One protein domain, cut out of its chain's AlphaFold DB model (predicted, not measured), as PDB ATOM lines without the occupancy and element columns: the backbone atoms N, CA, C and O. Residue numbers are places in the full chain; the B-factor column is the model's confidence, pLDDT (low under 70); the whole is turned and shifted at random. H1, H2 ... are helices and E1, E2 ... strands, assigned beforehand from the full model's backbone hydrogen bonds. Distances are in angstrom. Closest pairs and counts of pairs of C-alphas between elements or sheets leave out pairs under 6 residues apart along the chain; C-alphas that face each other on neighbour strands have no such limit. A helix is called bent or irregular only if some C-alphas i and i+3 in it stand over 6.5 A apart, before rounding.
ATOM      1  N   ILE A  12     117.826 124.459 166.521       92.88
ATOM      2  CA  ILE A  12     117.532 124.066 165.137       92.88
ATOM      3  C   ILE A  12     117.439 122.540 165.016       92.88
ATOM      4  O   ILE A  12     116.490 122.048 164.412       92.88
ATOM      5  N   ASP A  13     118.372 121.785 165.610       92.12
ATOM      6  CA  ASP A  13     118.321 120.316 165.595       92.12
ATOM      7  C   ASP A  13     117.061 119.796 166.296       92.12
ATOM      8  O   ASP A  13     116.420 118.871 165.803       92.12
ATOM      9  N   MET A  14     116.652 120.429 167.398       93.00
ATOM     10  CA  MET A  14     115.412 120.085 168.100       93.00
ATOM     11  C   MET A  14     114.163 120.375 167.253       93.00
ATOM     12  O   MET A  14     113.256 119.544 167.199       93.00
ATOM     13  N   CYS A  15     114.122 121.502 166.532       94.31
ATOM     14  CA  CYS A  15     113.047 121.808 165.583       94.31
ATOM     15  C   CYS A  15     112.991 120.803 164.426       94.31
ATOM     16  O   CYS A  15     111.910 120.325 164.081       94.31
ATOM     17  N   VAL A  16     114.146 120.436 163.862       94.88
ATOM     18  CA  VAL A  16     114.252 119.410 162.814       94.88
ATOM     19  C   VAL A  16     113.731 118.066 163.324       94.88
ATOM     20  O   VAL A  16     112.876 117.466 162.676       94.88
ATOM     21  N   LEU A  17     114.167 117.621 164.508       94.75
ATOM     22  CA  LEU A  17     113.680 116.383 165.121       94.75
ATOM     23  C   LEU A  17     112.166 116.422 165.340       94.75
ATOM     24  O   LEU A  17     111.476 115.454 165.024       94.75
ATOM     25  N   ARG A  18     111.621 117.545 165.821       94.94
ATOM     26  CA  ARG A  18     110.176 117.670 166.024       94.94
ATOM     27  C   ARG A  18     109.402 117.631 164.709       94.94
ATOM     28  O   ARG A  18     108.362 116.982 164.659       94.94
ATOM     29  N   ALA A  19     109.911 118.253 163.648       94.38
ATOM     30  CA  ALA A  19     109.312 118.165 162.318       94.38
ATOM     31  C   ALA A  19     109.322 116.728 161.775       94.38
ATOM     32  O   ALA A  19     108.323 116.281 161.216       94.38
ATOM     33  N   VAL A  20     110.412 115.980 161.983       94.88
ATOM     34  CA  VAL A  20     110.486 114.552 161.629       94.88
ATOM     35  C   VAL A  20     109.429 113.749 162.386       94.88
ATOM     36  O   VAL A  20     108.725 112.947 161.774       94.88
ATOM     37  N   VAL A  21     109.264 113.989 163.691       94.81
ATOM     38  CA  VAL A  21     108.208 113.339 164.486       94.81
ATOM     39  C   VAL A  21     106.828 113.650 163.911       94.81
ATOM     40  O   VAL A  21     106.090 112.721 163.622       94.81
ATOM     41  N   VAL A  22     106.509 114.922 163.649       92.31
ATOM     42  CA  VAL A  22     105.217 115.306 163.053       92.31
ATOM     43  C   VAL A  22     104.990 114.580 161.724       92.31
ATOM     44  O   VAL A  22     103.955 113.950 161.524       92.31
ATOM     45  N   MET A  23     105.962 114.606 160.809       91.19
ATOM     46  CA  MET A  23     105.804 113.959 159.505       91.19
ATOM     47  C   MET A  23     105.626 112.437 159.613       91.19
ATOM     48  O   MET A  23     104.809 111.862 158.894       91.19
ATOM     49  N   THR A  24     106.359 111.784 160.516       90.62
ATOM     50  CA  THR A  24     106.292 110.325 160.706       90.62
ATOM     51  C   THR A  24     105.037 109.880 161.460       90.62
ATOM     52  O   THR A  24     104.477 108.839 161.121       90.62
ATOM     53  N   GLU A  25     104.522 110.682 162.398       88.94
ATOM     54  CA  GLU A  25     103.202 110.483 163.023       88.94
ATOM     55  C   GLU A  25     102.075 110.544 161.984       88.94
ATOM     56  O   GLU A  25     101.108 109.789 162.065       88.94
ATOM     57  N   HIS A  26     102.239 111.369 160.950       84.31
ATOM     58  CA  HIS A  26     101.339 111.436 159.798       84.31
ATOM     59  C   HIS A  26     101.680 110.427 158.686       84.31
ATOM     60  O   HIS A  26     101.221 110.547 157.547       84.31
ATOM     61  N   GLY A  27     102.467 109.403 159.017       78.88
ATOM     62  CA  GLY A  27     102.697 108.245 158.165       78.88
ATOM     63  C   GLY A  27     103.736 108.447 157.069       78.88
ATOM     64  O   GLY A  27     103.777 107.625 156.160       78.88
ATOM     65  N   LEU A  28     104.567 109.494 157.103       83.94
ATOM     66  CA  LEU A  28     105.729 109.586 156.215       83.94
ATOM     67  C   LEU A  28     106.807 108.571 156.635       83.94
ATOM     68  O   LEU A  28     107.017 108.334 157.827       83.94
ATOM     69  N   ALA A  29     107.511 107.975 155.669       83.50
ATOM     70  CA  ALA A  29     108.656 107.123 155.975       83.50
ATOM     71  C   ALA A  29     109.755 107.935 156.678       83.50
ATOM     72  O   ALA A  29     109.983 109.099 156.353       83.50
ATOM     73  N   VAL A  30     110.448 107.316 157.638       88.06
ATOM     74  CA  VAL A  30     111.478 108.000 158.440       88.06
ATOM     75  C   VAL A  30     112.581 108.575 157.549       88.06
ATOM     76  O   VAL A  30     112.954 109.730 157.734       88.06
ATOM     77  N   ASP A  31     113.049 107.818 156.555       86.88
ATOM     78  CA  ASP A  31     114.118 108.263 155.654       86.88
ATOM     79  C   ASP A  31     113.698 109.487 154.824       86.88
ATOM     80  O   ASP A  31     114.459 110.450 154.714       86.88
ATOM     81  N   ASP A  32     112.459 109.503 154.321       85.69
ATOM     82  CA  ASP A  32     111.890 110.639 153.586       85.69
ATOM     83  C   ASP A  32     111.709 111.867 154.487       85.69
ATOM     84  O   ASP A  32     112.017 112.993 154.088       85.69
ATOM     85  N   ALA A  33     111.233 111.660 155.718       91.00
ATOM     86  CA  ALA A  33     111.049 112.714 156.707       91.00
ATOM     87  C   ALA A  33     112.384 113.358 157.096       91.00
ATOM     88  O   ALA A  33     112.498 114.584 157.108       91.00
ATOM     89  N   VAL A  34     113.405 112.542 157.377       92.44
ATOM     90  CA  VAL A  34     114.756 113.007 157.712       92.44
ATOM     91  C   VAL A  34     115.366 113.752 156.530       92.44
ATOM     92  O   VAL A  34     115.835 114.877 156.701       92.44
ATOM     93  N   TRP A  35     115.309 113.171 155.326       89.06
ATOM     94  CA  TRP A  35     115.820 113.809 154.115       89.06
ATOM     95  C   TRP A  35     115.155 115.163 153.859       89.06
ATOM     96  O   TRP A  35     115.842 116.148 153.584       89.06
ATOM     97  N   HIS A  36     113.826 115.238 153.972       89.44
ATOM     98  CA  HIS A  36     113.096 116.474 153.728       89.44
ATOM     99  C   HIS A  36     113.394 117.534 154.794       89.44
ATOM    100  O   HIS A  36     113.662 118.690 154.454       89.44
ATOM    101  N   ALA A  37     113.392 117.147 156.072       91.94
ATOM    102  CA  ALA A  37     113.645 118.061 157.179       91.94
ATOM    103  C   ALA A  37     115.050 118.667 157.112       91.94
ATOM    104  O   ALA A  37     115.200 119.885 157.234       91.94
ATOM    105  N   ASP A  38     116.065 117.838 156.870       86.69
ATOM    106  CA  ASP A  38     117.450 118.294 156.805       86.69
ATOM    107  C   ASP A  38     117.699 119.179 155.576       86.69
ATOM    108  O   ASP A  38     118.263 120.268 155.688       86.69
ATOM    109  N   LYS A  39     117.196 118.763 154.407       83.75
ATOM    110  CA  LYS A  39     117.450 119.462 153.143       83.75
ATOM    111  C   LYS A  39     116.677 120.772 152.998       83.75
ATOM    112  O   LYS A  39     117.199 121.710 152.397       83.75
ATOM    113  N   TRP A  40     115.444 120.837 153.499       84.75
ATOM    114  CA  TRP A  40     114.529 121.945 153.197       84.75
ATOM    115  C   TRP A  40     114.058 122.717 154.423       84.75
ATOM    116  O   TRP A  40     113.881 123.930 154.336       84.75
ATOM    117  N   LEU A  41     113.869 122.066 155.572       91.19
ATOM    118  CA  LEU A  41     113.280 122.735 156.739       91.19
ATOM    119  C   LEU A  41     114.339 123.383 157.635       91.19
ATOM    120  O   LEU A  41     114.084 124.436 158.214       91.19
ATOM    121  N   ARG A  42     115.548 122.813 157.707       91.50
ATOM    122  CA  ARG A  42     116.633 123.286 158.583       91.50
ATOM    123  C   ARG A  42     116.943 124.779 158.421       91.50
ATOM    124  O   ARG A  42     117.042 125.497 159.413       91.50
ATOM    125  N   LEU A  43     117.054 125.258 157.180       88.38
ATOM    126  CA  LEU A  43     117.313 126.677 156.893       88.38
ATOM    127  C   LEU A  43     116.123 127.578 157.245       88.38
ATOM    128  O   LEU A  43     116.325 128.697 157.709       88.38
ATOM    129  N   ASN A  44     114.894 127.088 157.071       90.25
ATOM    130  CA  ASN A  44     113.691 127.832 157.444       90.25
ATOM    131  C   ASN A  44     113.570 127.967 158.967       90.25
ATOM    132  O   ASN A  44     113.267 129.048 159.460       90.25
ATOM    133  N   PHE A  45     113.914 126.927 159.732       92.06
ATOM    134  CA  PHE A  45     113.992 127.028 161.191       92.06
ATOM    135  C   PHE A  45     115.051 128.025 161.659       92.06
ATOM    136  O   PHE A  45     114.782 128.813 162.563       92.06
ATOM    137  N   ALA A  46     116.231 128.031 161.032       90.00
ATOM    138  CA  ALA A  46     117.253 129.032 161.329       90.00
ATOM    139  C   ALA A  46     116.729 130.457 161.069       90.00
ATOM    140  O   ALA A  46     116.867 131.330 161.922       90.00
ATOM    141  N   ALA A  47     116.054 130.670 159.937       87.25
ATOM    142  CA  ALA A  47     115.456 131.956 159.592       87.25
ATOM    143  C   ALA A  47     114.360 132.387 160.585       87.25
ATOM    144  O   ALA A  47     114.356 133.542 161.007       87.25
ATOM    145  N   LEU A  48     113.477 131.474 161.009       88.88
ATOM    146  CA  LEU A  48     112.443 131.754 162.016       88.88
ATOM    147  C   LEU A  48     113.025 132.167 163.364       88.88
ATOM    148  O   LEU A  48     112.504 133.077 164.003       88.88
ATOM    149  N   LEU A  49     114.091 131.499 163.807       88.12
ATOM    150  CA  LEU A  49     114.755 131.839 165.064       88.12
ATOM    151  C   LEU A  49     115.433 133.212 164.996       88.12
ATOM    152  O   LEU A  49     115.539 133.883 166.012       88.12
ATOM    153  N   GLU A  50     115.826 133.668 163.810       88.88
ATOM    154  CA  GLU A  50     116.327 135.027 163.572       88.88
ATOM    155  C   GLU A  50     115.210 136.061 163.330       88.88
ATOM    156  O   GLU A  50     115.486 137.157 162.843       88.88
ATOM    157  N   ASP A  51     113.955 135.716 163.639       83.94
ATOM    158  CA  ASP A  51     112.757 136.548 163.435       83.94
ATOM    159  C   ASP A  51     112.550 136.984 161.973       83.94
ATOM    160  O   ASP A  51     111.899 137.985 161.670       83.94
ATOM    161  N   ARG A  52     113.104 136.216 161.025       82.12
ATOM    162  CA  ARG A  52     112.851 136.426 159.601       82.12
ATOM    163  C   ARG A  52     111.517 135.799 159.239       82.12
ATOM    164  O   ARG A  52     111.207 134.669 159.626       82.12
ATOM    165  N   ASP A  53     110.739 136.527 158.450       73.00
ATOM    166  CA  ASP A  53     109.442 136.039 158.020       73.00
ATOM    167  C   ASP A  53     109.584 134.886 157.018       73.00
ATOM    168  O   ASP A  53     109.976 135.073 155.866       73.00
ATOM    169  N   THR A  54     109.261 133.679 157.477       70.19
ATOM    170  CA  THR A  54     109.096 132.488 156.640       70.19
ATOM    171  C   THR A  54     107.700 131.920 156.885       70.19
ATOM    172  O   THR A  54     107.509 130.874 157.495       70.19
ATOM    173  N   SER A  55     106.683 132.655 156.433       67.06
ATOM    174  CA  SER A  55     105.263 132.273 156.534       67.06
ATOM    175  C   SER A  55     104.851 131.146 155.573       67.06
ATOM    176  O   SER A  55     103.713 131.098 155.115       67.06
ATOM    177  N   TYR A  56     105.778 130.250 155.233       76.88
ATOM    178  CA  TYR A  56     105.484 129.103 154.387       76.88
ATOM    179  C   TYR A  56     104.857 127.997 155.228       76.88
ATOM    180  O   TYR A  56     105.413 127.573 156.244       76.88
ATOM    181  N   LEU A  57     103.714 127.489 154.774       85.00
ATOM    182  CA  LEU A  57     103.216 126.208 155.249       85.00
ATOM    183  C   LEU A  57     103.966 125.105 154.513       85.00
ATOM    184  O   LEU A  57     104.106 125.151 153.291       85.00
ATOM    185  N   HIS A  58     104.424 124.104 155.249       88.81
ATOM    186  CA  HIS A  58     105.121 122.959 154.683       88.81
ATOM    187  C   HIS A  58     104.256 121.720 154.803       88.81
ATOM    188  O   HIS A  58     103.425 121.599 155.701       88.81
ATOM    189  N   GLY A  59     104.427 120.785 153.882       87.50
ATOM    190  CA  GLY A  59     103.604 119.600 153.896       87.50
ATOM    191  C   GLY A  59     104.059 118.524 152.943       87.50
ATOM    192  O   GLY A  59     105.023 118.664 152.187       87.50
ATOM    193  N   PHE A  60     103.308 117.438 152.970       85.94
ATOM    194  CA  PHE A  60     103.454 116.353 152.027       85.94
ATOM    195  C   PHE A  60     102.092 115.758 151.688       85.94
ATOM    196  O   PHE A  60     101.137 115.808 152.465       85.94
ATOM    197  N   MET A  61     102.019 115.190 150.495       81.50
ATOM    198  CA  MET A  61     100.868 114.485 149.967       81.50
ATOM    199  C   MET A  61     101.241 113.026 149.753       81.50
ATOM    200  O   MET A  61     102.301 112.734 149.193       81.50
ATOM    201  N   ARG A  62     100.351 112.115 150.148       75.94
ATOM    202  CA  ARG A  62     100.430 110.704 149.761       75.94
ATOM    203  C   ARG A  62      99.205 110.350 148.918       75.94
ATOM    204  O   ARG A  62      98.068 110.603 149.312       75.94
ATOM    205  N   GLY A  63      99.451 109.802 147.728       64.56
ATOM    206  CA  GLY A  63      98.434 109.543 146.706       64.56
ATOM    207  C   GLY A  63      98.976 109.733 145.285       64.56
ATOM    208  O   GLY A  63     100.123 110.132 145.095       64.56
ATOM    209  N   SER A  64      98.167 109.418 144.270       52.72
ATOM    210  CA  SER A  64      98.571 109.579 142.868       52.72
ATOM    211  C   SER A  64      98.471 111.044 142.448       52.72
ATOM    212  O   SER A  64      97.374 111.592 142.325       52.72
ATOM    213  N   SER A  65      99.611 111.661 142.139       49.53
ATOM    214  CA  SER A  65      99.629 112.827 141.263       49.53
ATOM    215  C   SER A  65      99.480 112.343 139.816       49.53
ATOM    216  O   SER A  65     100.311 111.572 139.341       49.53
ATOM    217  N   ALA A  66      98.461 112.832 139.105       45.94
ATOM    218  CA  ALA A  66      98.347 112.782 137.639       45.94
ATOM    219  C   ALA A  66      97.762 111.534 136.935       45.94
ATOM    220  O   ALA A  66      98.104 111.289 135.779       45.94
ATOM    221  N   SER A  67      96.781 110.819 137.500       41.97
ATOM    222  CA  SER A  67      95.882 110.008 136.651       41.97
ATOM    223  C   SER A  67      94.411 110.383 136.841       41.97
ATOM    224  O   SER A  67      93.932 110.617 137.950       41.97
ATOM    225  N   SER A  68      93.685 110.496 135.728       44.94
ATOM    226  CA  SER A  68      92.282 110.925 135.652       44.94
ATOM    227  C   SER A  68      91.283 109.924 136.256       44.94
ATOM    228  O   SER A  68      90.079 110.180 136.233       44.94
ATOM    229  N   GLY A  69      91.752 108.814 136.833       45.19
ATOM    230  CA  GLY A  69      90.920 107.798 137.476       45.19
ATOM    231  C   GLY A  69      90.613 108.106 138.949       45.19
ATOM    232  O   GLY A  69      91.333 108.880 139.577       45.19
ATOM    233  N   PRO A  70      89.536 107.540 139.518       48.38
ATOM    234  CA  PRO A  70      89.292 107.606 140.956       48.38
ATOM    235  C   PRO A  70      90.476 106.997 141.722       48.38
ATOM    236  O   PRO A  70      90.915 105.892 141.406       48.38
ATOM    237  N   THR A  71      91.003 107.723 142.712       52.31
ATOM    238  CA  THR A  71      92.050 107.210 143.602       52.31
ATOM    239  C   THR A  71      91.435 106.124 144.476       52.31
ATOM    240  O   THR A  71      90.598 106.411 145.329       52.31
ATOM    241  N   ALA A  72      91.816 104.878 144.222       50.50
ATOM    242  CA  ALA A  72      91.471 103.737 145.051       50.50
ATOM    243  C   ALA A  72      92.698 103.381 145.897       50.50
ATOM    244  O   ALA A  72      93.798 103.231 145.367       50.50
ATOM    245  N   PHE A  73      92.508 103.273 147.204       54.59
ATOM    246  CA  PHE A  73      93.509 102.785 148.141       54.59
ATOM    247  C   PHE A  73      93.323 101.285 148.291       54.59
ATOM    248  O   PHE A  73      92.196 100.820 148.428       54.59
ATOM    249  N   VAL A  74      94.411 100.527 148.245       52.16
ATOM    250  CA  VAL A  74      94.374  99.090 148.514       52.16
ATOM    251  C   VAL A  74      94.959  98.888 149.899       52.16
ATOM    252  O   VAL A  74      96.100  99.272 150.145       52.16
ATOM    253  N   ASP A  75      94.170  98.330 150.808       54.66
ATOM    254  CA  ASP A  75      94.700  97.792 152.055       54.66
ATOM    255  C   ASP A  75      95.522  96.544 151.710       54.66
ATOM    256  O   ASP A  75      94.981  95.550 151.230       54.66
ATOM    257  N   GLU A  76      96.836  96.596 151.916       50.03
ATOM    258  CA  GLU A  76      97.739  95.486 151.594       50.03
ATOM    259  C   GLU A  76      97.537  94.257 152.493       50.03
ATOM    260  O   GLU A  76      97.914  93.151 152.110       50.03
ATOM    261  N   ILE A  77      96.925  94.423 153.672       56.03
ATOM    262  CA  ILE A  77      96.674  93.340 154.630       56.03
ATOM    263  C   ILE A  77      95.411  92.573 154.239       56.03
ATOM    264  O   ILE A  77      95.406  91.341 154.229       56.03
ATOM    265  N   SER A  78      94.330  93.289 153.929       66.25
ATOM    266  CA  SER A  78      93.038  92.679 153.584       66.25
ATOM    267  C   SER A  78      92.811  92.511 152.078       66.25
ATOM    268  O   SER A  78      91.887  91.808 151.669       66.25
ATOM    269  N   GLY A  79      93.629  93.154 151.240       59.66
ATOM    270  CA  GLY A  79      93.419  93.268 149.795       59.66
ATOM    271  C   GLY A  79      92.206  94.124 149.419       59.66
ATOM    272  O   GLY A  79      91.809  94.150 148.251       59.66
ATOM    273  N   GLN A  80      91.571  94.791 150.387       64.88
ATOM    274  CA  GLN A  80      90.335  95.526 150.170       64.88
ATOM    275  C   GLN A  80      90.615  96.881 149.514       64.88
ATOM    276  O   GLN A  80      91.482  97.640 149.943       64.88
ATOM    277  N   VAL A  81      89.841  97.201 148.476       58.47
ATOM    278  CA  VAL A  81      89.907  98.495 147.795       58.47
ATOM    279  C   VAL A  81      88.956  99.477 148.480       58.47
ATOM    280  O   VAL A  81      87.756  99.218 148.578       58.47
ATOM    281  N   SER A  82      89.487 100.611 148.926       59.34
ATOM    282  CA  SER A  82      88.751 101.703 149.557       59.34
ATOM    283  C   SER A  82      88.852 102.990 148.740       59.34
ATOM    284  O   SER A  82      89.887 103.300 148.155       59.34
ATOM    285  N   SER A  83      87.774 103.773 148.715       55.91
ATOM    286  CA  SER A  83      87.785 105.153 148.210       55.91
ATOM    287  C   SER A  83      88.129 106.178 149.295       55.91
ATOM    288  O   SER A  83      88.325 107.354 148.989       55.91
ATOM    289  N   THR A  84      88.205 105.751 150.559       55.75
ATOM    290  CA  THR A  84      88.663 106.567 151.683       55.75
ATOM    291  C   THR A  84      90.128 106.292 151.979       55.75
ATOM    292  O   THR A  84      90.594 105.156 151.885       55.75
ATOM    293  N   ALA A  85      90.842 107.359 152.333       56.06
ATOM    294  CA  ALA A  85      92.218 107.290 152.795       56.06
ATOM    295  C   ALA A  85      92.351 106.283 153.958       56.06
ATOM    296  O   ALA A  85      91.481 106.275 154.833       56.06
ATOM    297  N   PRO A  86      93.394 105.438 153.972       58.66
ATOM    298  CA  PRO A  86      93.609 104.497 155.062       58.66
ATOM    299  C   PRO A  86      93.998 105.231 156.354       58.66
ATOM    300  O   PRO A  86      94.643 106.280 156.307       58.66
ATOM    301  N   ASP A  87      93.660 104.645 157.507       55.31
ATOM    302  CA  ASP A  87      94.033 105.174 158.834       55.31
ATOM    303  C   ASP A  87      95.559 105.230 159.036       55.31
ATOM    304  O   ASP A  87      96.068 106.002 159.846       55.31
ATOM    305  N   HIS A  88      96.298 104.398 158.300       52.03
ATOM    306  CA  HIS A  88      97.754 104.353 158.269       52.03
ATOM    307  C   HIS A  88      98.228 104.066 156.846       52.03
ATOM    308  O   HIS A  88      97.633 103.280 156.114       52.03
ATOM    309  N   TRP A  89      99.310 104.716 156.438       55.72
ATOM    310  CA  TRP A  89      99.742 104.709 155.047       55.72
ATOM    311  C   TRP A  89     100.920 103.741 154.839       55.72
ATOM    312  O   TRP A  89     101.831 103.748 155.676       55.72
ATOM    313  N   PRO A  90     100.954 102.934 153.755       56.59
ATOM    314  CA  PRO A  90     102.048 101.992 153.498       56.59
ATOM    315  C   PRO A  90     103.412 102.682 153.539       56.59
ATOM    316  O   PRO A  90     103.558 103.820 153.082       56.59
ATOM    317  N   ARG A  91     104.430 102.036 154.120       53.19
ATOM    318  CA  ARG A  91     105.749 102.670 154.317       53.19
ATOM    319  C   ARG A  91     106.421 103.083 153.002       53.19
ATOM    320  O   ARG A  91     107.190 104.030 153.013       53.19
ATOM    321  N   ASP A  92     106.090 102.441 151.895       53.91
ATOM    322  CA  ASP A  92     106.667 102.602 150.558       53.91
ATOM    323  C   ASP A  92     105.862 103.511 149.611       53.91
ATOM    324  O   ASP A  92     106.293 103.768 148.486       53.91
ATOM    325  N   ALA A  93     104.721 104.054 150.043       58.91
ATOM    326  CA  ALA A  93     103.969 104.983 149.207       58.91
ATOM    327  C   ALA A  93     104.767 106.279 148.960       58.91
ATOM    328  O   ALA A  93     105.102 107.013 149.895       58.91
ATOM    329  N   SER A  94     105.027 106.595 147.693       63.78
ATOM    330  CA  SER A  94     105.738 107.813 147.291       63.78
ATOM    331  C   SER A  94     105.048 109.071 147.834       63.78
ATOM    332  O   SER A  94     103.864 109.293 147.557       63.78
ATOM    333  N   ALA A  95     105.781 109.900 148.579       73.25
ATOM    334  CA  ALA A  95     105.304 111.198 149.044       73.25
ATOM    335  C   ALA A  95     105.743 112.320 148.094       73.25
ATOM    336  O   ALA A  95     106.871 112.338 147.606       73.25
ATOM    337  N   SER A  96     104.853 113.278 147.853       77.88
ATOM    338  CA  SER A  96     105.195 114.546 147.200       77.88
ATOM    339  C   SER A  96     105.224 115.657 148.236       77.88
ATOM    340  O   SER A  96     104.267 115.808 148.987       77.88
ATOM    341  N   PHE A  97     106.299 116.438 148.276       83.12
ATOM    342  CA  PHE A  97     106.444 117.545 149.220       83.12
ATOM    343  C   PHE A  97     105.920 118.848 148.633       83.12
ATOM    344  O   PHE A  97     106.063 119.099 147.436       83.12
ATOM    345  N   ILE A  98     105.339 119.678 149.489       83.25
ATOM    346  CA  ILE A  98     104.756 120.961 149.116       83.25
ATOM    347  C   ILE A  98     105.204 122.052 150.084       83.25
ATOM    348  O   ILE A  98     105.389 121.814 151.280       83.25
ATOM    349  N   SER A  99     105.322 123.259 149.546       84.06
ATOM    350  CA  SER A  99     105.446 124.494 150.311       84.06
ATOM    351  C   SER A  99     104.385 125.445 149.782       84.06
ATOM    352  O   SER A  99     104.283 125.607 148.569       84.06
ATOM    353  N   ILE A 100     103.595 126.030 150.673       82.81
ATOM    354  CA  ILE A 100     102.513 126.955 150.334       82.81
ATOM    355  C   ILE A 100     102.912 128.317 150.887       82.81
ATOM    356  O   ILE A 100     103.042 128.478 152.104       82.81
ATOM    357  N   GLY A 101     103.157 129.277 149.999       80.38
ATOM    358  CA  GLY A 101     103.443 130.653 150.393       80.38
ATOM    359  C   GLY A 101     102.243 131.350 151.051       80.38
ATOM    360  O   GLY A 101     101.102 130.930 150.867       80.38
ATOM    361  N   PRO A 102     102.472 132.457 151.777       74.12
ATOM    362  CA  PRO A 102     101.411 133.198 152.470       74.12
ATOM    363  C   PRO A 102     100.340 133.770 151.527       74.12
ATOM    364  O   PRO A 102      99.189 133.925 151.922       74.12
ATOM    365  N   GLU A 103     100.710 134.046 150.275       78.00
ATOM    366  CA  GLU A 103      99.808 134.563 149.235       78.00
ATOM    367  C   GLU A 103      99.136 133.446 148.414       78.00
ATOM    368  O   GLU A 103      98.308 133.709 147.537       78.00
ATOM    369  N   GLU A 104      99.499 132.184 148.651       76.00
ATOM    370  CA  GLU A 104      98.952 131.052 147.915       76.00
ATOM    371  C   GLU A 104      97.634 130.569 148.525       76.00
ATOM    372  O   GLU A 104      97.457 130.438 149.737       76.00
ATOM    373  N   ASN A 105      96.678 130.250 147.654       76.75
ATOM    374  CA  ASN A 105      95.381 129.756 148.084       76.75
ATOM    375  C   ASN A 105      95.482 128.271 148.464       76.75
ATOM    376  O   ASN A 105      95.522 127.401 147.592       76.75
ATOM    377  N   VAL A 106      95.439 127.974 149.766       77.25
ATOM    378  CA  VAL A 106      95.400 126.597 150.295       77.25
ATOM    379  C   VAL A 106      94.269 125.782 149.661       77.25
ATOM    380  O   VAL A 106      94.459 124.618 149.338       77.25
ATOM    381  N   GLY A 107      93.107 126.382 149.399       75.56
ATOM    382  CA  GLY A 107      91.996 125.720 148.712       75.56
ATOM    383  C   GLY A 107      92.334 125.306 147.279       75.56
ATOM    384  O   GLY A 107      91.925 124.230 146.850       75.56
ATOM    385  N   ALA A 108      93.131 126.104 146.560       74.31
ATOM    386  CA  ALA A 108      93.677 125.682 145.274       74.31
ATOM    387  C   ALA A 108      94.622 124.492 145.469       74.31
ATOM    388  O   ALA A 108      94.505 123.532 144.719       74.31
ATOM    389  N   VAL A 109      95.461 124.511 146.517       72.62
ATOM    390  CA  VAL A 109      96.355 123.396 146.879       72.62
ATOM    391  C   VAL A 109      95.610 122.086 147.130       72.62
ATOM    392  O   VAL A 109      95.943 121.033 146.587       72.62
ATOM    393  N   LEU A 110      94.533 122.173 147.898       75.25
ATOM    394  CA  LEU A 110      93.667 121.048 148.218       75.25
ATOM    395  C   LEU A 110      92.880 120.548 146.999       75.25
ATOM    396  O   LEU A 110      92.613 119.355 146.901       75.25
ATOM    397  N   ALA A 111      92.534 121.422 146.050       75.00
ATOM    398  CA  ALA A 111      91.743 121.047 144.879       75.00
ATOM    399  C   ALA A 111      92.496 120.137 143.889       75.00
ATOM    400  O   ALA A 111      91.856 119.348 143.191       75.00
ATOM    401  N   TRP A 112      93.832 120.218 143.816       67.00
ATOM    402  CA  TRP A 112      94.644 119.273 143.028       67.00
ATOM    403  C   TRP A 112      95.117 118.060 143.824       67.00
ATOM    404  O   TRP A 112      95.560 117.077 143.224       67.00
ATOM    405  N   ALA A 113      95.006 118.099 145.151       66.44
ATOM    406  CA  ALA A 113      95.385 116.984 145.992       66.44
ATOM    407  C   ALA A 113      94.443 115.794 145.772       66.44
ATOM    408  O   ALA A 113      93.255 115.833 146.087       66.44
ATOM    409  N   ARG A 114      94.987 114.701 145.232       65.25
ATOM    410  CA  ARG A 114      94.303 113.407 145.142       65.25
ATOM    411  C   ARG A 114      94.932 112.436 146.125       65.25
ATOM    412  O   ARG A 114      95.832 111.678 145.777       65.25
ATOM    413  N   GLY A 115      94.446 112.467 147.359       71.69
ATOM    414  CA  GLY A 115      94.972 111.654 148.448       71.69
ATOM    415  C   GLY A 115      94.823 112.342 149.793       71.69
ATOM    416  O   GLY A 115      93.979 113.225 149.949       71.69
ATOM    417  N   ALA A 116      95.656 111.949 150.751       76.50
ATOM    418  CA  ALA A 116      95.793 112.683 152.000       76.50
ATOM    419  C   ALA A 116      96.912 113.711 151.872       76.50
ATOM    420  O   ALA A 116      97.969 113.450 151.292       76.50
ATOM    421  N   ILE A 117      96.659 114.880 152.441       82.62
ATOM    422  CA  ILE A 117      97.606 115.978 152.526       82.62
ATOM    423  C   ILE A 117      97.801 116.325 153.995       82.62
ATOM    424  O   ILE A 117      96.836 116.529 154.731       82.62
ATOM    425  N   THR A 118      99.059 116.384 154.404       87.25
ATOM    426  CA  THR A 118      99.459 116.860 155.724       87.25
ATOM    427  C   THR A 118     100.151 118.192 155.532       87.25
ATOM    428  O   THR A 118     101.103 118.280 154.757       87.25
ATOM    429  N   ILE A 119      99.668 119.219 156.224       89.56
ATOM    430  CA  ILE A 119     100.224 120.572 156.200       89.56
ATOM    431  C   ILE A 119     100.513 120.972 157.642       89.56
ATOM    432  O   ILE A 119      99.682 120.760 158.523       89.56
ATOM    433  N   PHE A 120     101.678 121.556 157.880       89.88
ATOM    434  CA  PHE A 120     102.095 122.050 159.180       89.88
ATOM    435  C   PHE A 120     102.846 123.376 159.043       89.88
ATOM    436  O   PHE A 120     103.484 123.673 158.031       89.88
ATOM    437  N   ASP A 121     102.747 124.184 160.094       90.75
ATOM    438  CA  ASP A 121     103.402 125.483 160.200       90.75
ATOM    439  C   ASP A 121     104.718 125.339 160.983       90.75
ATOM    440  O   ASP A 121     104.735 124.878 162.130       90.75
ATOM    441  N   LEU A 122     105.834 125.758 160.382       90.75
ATOM    442  CA  LEU A 122     107.142 125.733 161.037       90.75
ATOM    443  C   LEU A 122     107.218 126.691 162.233       90.75
ATOM    444  O   LEU A 122     107.968 126.416 163.175       90.75
ATOM    445  N   ARG A 123     106.427 127.773 162.254       90.94
ATOM    446  CA  ARG A 123     106.297 128.655 163.425       90.94
ATOM    447  C   ARG A 123     105.672 127.908 164.591       90.94
ATOM    448  O   ARG A 123     106.169 128.026 165.708       90.94
ATOM    449  N   ALA A 124     104.644 127.097 164.339       91.62
ATOM    450  CA  ALA A 124     104.020 126.275 165.372       91.62
ATOM    451  C   ALA A 124     104.994 125.217 165.915       91.62
ATOM    452  O   ALA A 124     105.101 125.051 167.130       91.62
ATOM    453  N   VAL A 125     105.764 124.560 165.038       93.12
ATOM    454  CA  VAL A 125     106.806 123.599 165.449       93.12
ATOM    455  C   VAL A 125     107.877 124.281 166.304       93.12
ATOM    456  O   VAL A 125     108.200 123.797 167.388       93.12
ATOM    457  N   THR A 126     108.389 125.428 165.852       92.75
ATOM    458  CA  THR A 126     109.410 126.203 166.576       92.75
ATOM    459  C   THR A 126     108.885 126.682 167.926       92.75
ATOM    460  O   THR A 126     109.554 126.525 168.944       92.75
ATOM    461  N   GLY A 127     107.668 127.228 167.950       91.62
ATOM    462  CA  GLY A 127     107.008 127.692 169.164       91.62
ATOM    463  C   GLY A 127     106.847 126.572 170.185       91.62
ATOM    464  O   GLY A 127     107.212 126.755 171.341       91.62
ATOM    465  N   HIS A 128     106.403 125.393 169.746       93.25
ATOM    466  CA  HIS A 128     106.298 124.226 170.615       93.25
ATOM    467  C   HIS A 128     107.655 123.830 171.210       93.25
ATOM    468  O   HIS A 128     107.755 123.682 172.423       93.25
ATOM    469  N   VAL A 129     108.719 123.736 170.401       93.00
ATOM    470  CA  VAL A 129     110.067 123.417 170.907       93.00
ATOM    471  C   VAL A 129     110.533 124.434 171.950       93.00
ATOM    472  O   VAL A 129     111.020 124.045 173.008       93.00
ATOM    473  N   LEU A 130     110.358 125.731 171.690       90.94
ATOM    474  CA  LEU A 130     110.753 126.781 172.631       90.94
ATOM    475  C   LEU A 130     109.950 126.723 173.938       90.94
ATOM    476  O   LEU A 130     110.525 126.903 175.009       90.94
ATOM    477  N   THR A 131     108.644 126.449 173.866       91.69
ATOM    478  CA  THR A 131     107.791 126.279 175.049       91.69
ATOM    479  C   THR A 131     108.233 125.089 175.896       91.69
ATOM    480  O   THR A 131     108.398 125.241 177.106       91.69
ATOM    481  N   GLU A 132     108.477 123.932 175.282       90.12
ATOM    482  CA  GLU A 132     108.915 122.731 176.004       90.12
ATOM    483  C   GLU A 132     110.302 122.923 176.631       90.12
ATOM    484  O   GLU A 132     110.521 122.573 177.789       90.12
ATOM    485  N   LEU A 133     111.241 123.557 175.917       86.06
ATOM    486  CA  LEU A 133     112.565 123.864 176.466       86.06
ATOM    487  C   LEU A 133     112.493 124.838 177.650       86.06
ATOM    488  O   LEU A 133     113.211 124.651 178.632       86.06
ATOM    489  N   ALA A 134     111.621 125.848 177.587       82.88
ATOM    490  CA  ALA A 134     111.412 126.776 178.696       82.88
ATOM    491  C   ALA A 134     110.828 126.072 179.932       82.88
ATOM    492  O   ALA A 134     111.247 126.353 181.054       82.88
ATOM    493  N   ALA A 135     109.914 125.115 179.739       81.88
ATOM    494  CA  ALA A 135     109.340 124.325 180.828       81.88
ATOM    495  C   ALA A 135     110.382 123.442 181.546       81.88
ATOM    496  O   ALA A 135     110.248 123.179 182.741       81.88
ATOM    497  N   LEU A 136     111.442 123.025 180.845       76.50
ATOM    498  CA  LEU A 136     112.554 122.250 181.411       76.50
ATOM    499  C   LEU A 136     113.552 123.096 182.222       76.50
ATOM    500  O   LEU A 136     114.403 122.528 182.906       76.50
ATOM    501  N   GLN A 137     113.459 124.431 182.177       67.00
ATOM    502  CA  GLN A 137     114.333 125.353 182.918       67.00
ATOM    503  C   GLN A 137     113.545 126.244 183.901       67.00
ATOM    504  O   GLN A 137     113.563 127.471 183.777       67.00
TER     505      GLN A 137
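This is residues 12 to 137 of the 170 residues of an uncharacterized protein of Bosea vaviloviae (UniProt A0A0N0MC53). A small twisted sheet of three strands lies between a group of crossed helices, H1, H2 and H4, on one side and the short helix H3 on the other. A long loop, residues 63 to 94, makes one end of the longest axis, and H4 reaches toward the other end. The printed part has 126 residues with four named helices and three named strands, in the order H1 H2 E1 E2 H3 E3 H4, and its class is mixed, helices and strands; the sheet is antiparallel, in the order E2 E1 E3. It is only just compact, close to loose, with a radius of gyration of the C-alphas of 16.2 A, and only just elongated, with spans of 50 by 33 by 23 A.

H1, residues 12 to 25, is followed by H2, residues 30 to 49, assigned as one helix by its hydrogen bonds but bent, with C-alphas 39 and 42 6.7 A apart; its arms are H2a, residues 30 to 39, and H2b, residues 42 to 49, at a steep tilt of 60 degrees. H1 and H2a form a helical hairpin and touch, closest at the C-alphas of Val 20 and Ala 33, 5.3 A apart, at a tilt of 36 degrees, only just steep. E1, residues 57 to 62, is the inner strand, and E2, residues 95 to 100, forms a hairpin with it; N 59 and O 98 are 3.0 A apart, within hydrogen-bond range. H3, residues 106 to 112, touches no helix. E3, residues 116 to 121, is the other antiparallel neighbour of E1, with N 60 and O 118 3.0 A apart, within hydrogen-bond range. E2, H3 and E3 form a split strand-helix-strand unit, two strands running the same way with E1 between them, and its crossover is right-handed. H1, H2a and H3 are on the sheet, but each only grazes it. H4, residues 122 to 135, touches H1, closest at the C-alphas of Cys 15 and Thr 126, 5.8 A apart. Every O i to N i+4 pair is within hydrogen-bond range in H1, H2a, H2b and H4, and 2 of 3 are in H3.

H1 begins at C-alpha 12, (117.532, 124.066, 165.137), and measures 19.9 A. H2a measures 14.0 A and H2b 10.9 A; E1, E2 and E3 measure 16.7, 16.1 and 17.0 A, and H3 10.3 A. H4 measures 20.0 A and ends at C-alpha 135, (109.340, 124.325, 180.828).

The two C-alphas farthest apart, those of Ser 68 and Gln 137, are 54.1 A apart. The printed part has no cut, and the link from E1 to E2 is long, with 32 residues. The mean pLDDT of the printed part is 77.1; residue 55, residues 63 to 94, residues 112 to 114 and residue 137 are under 70.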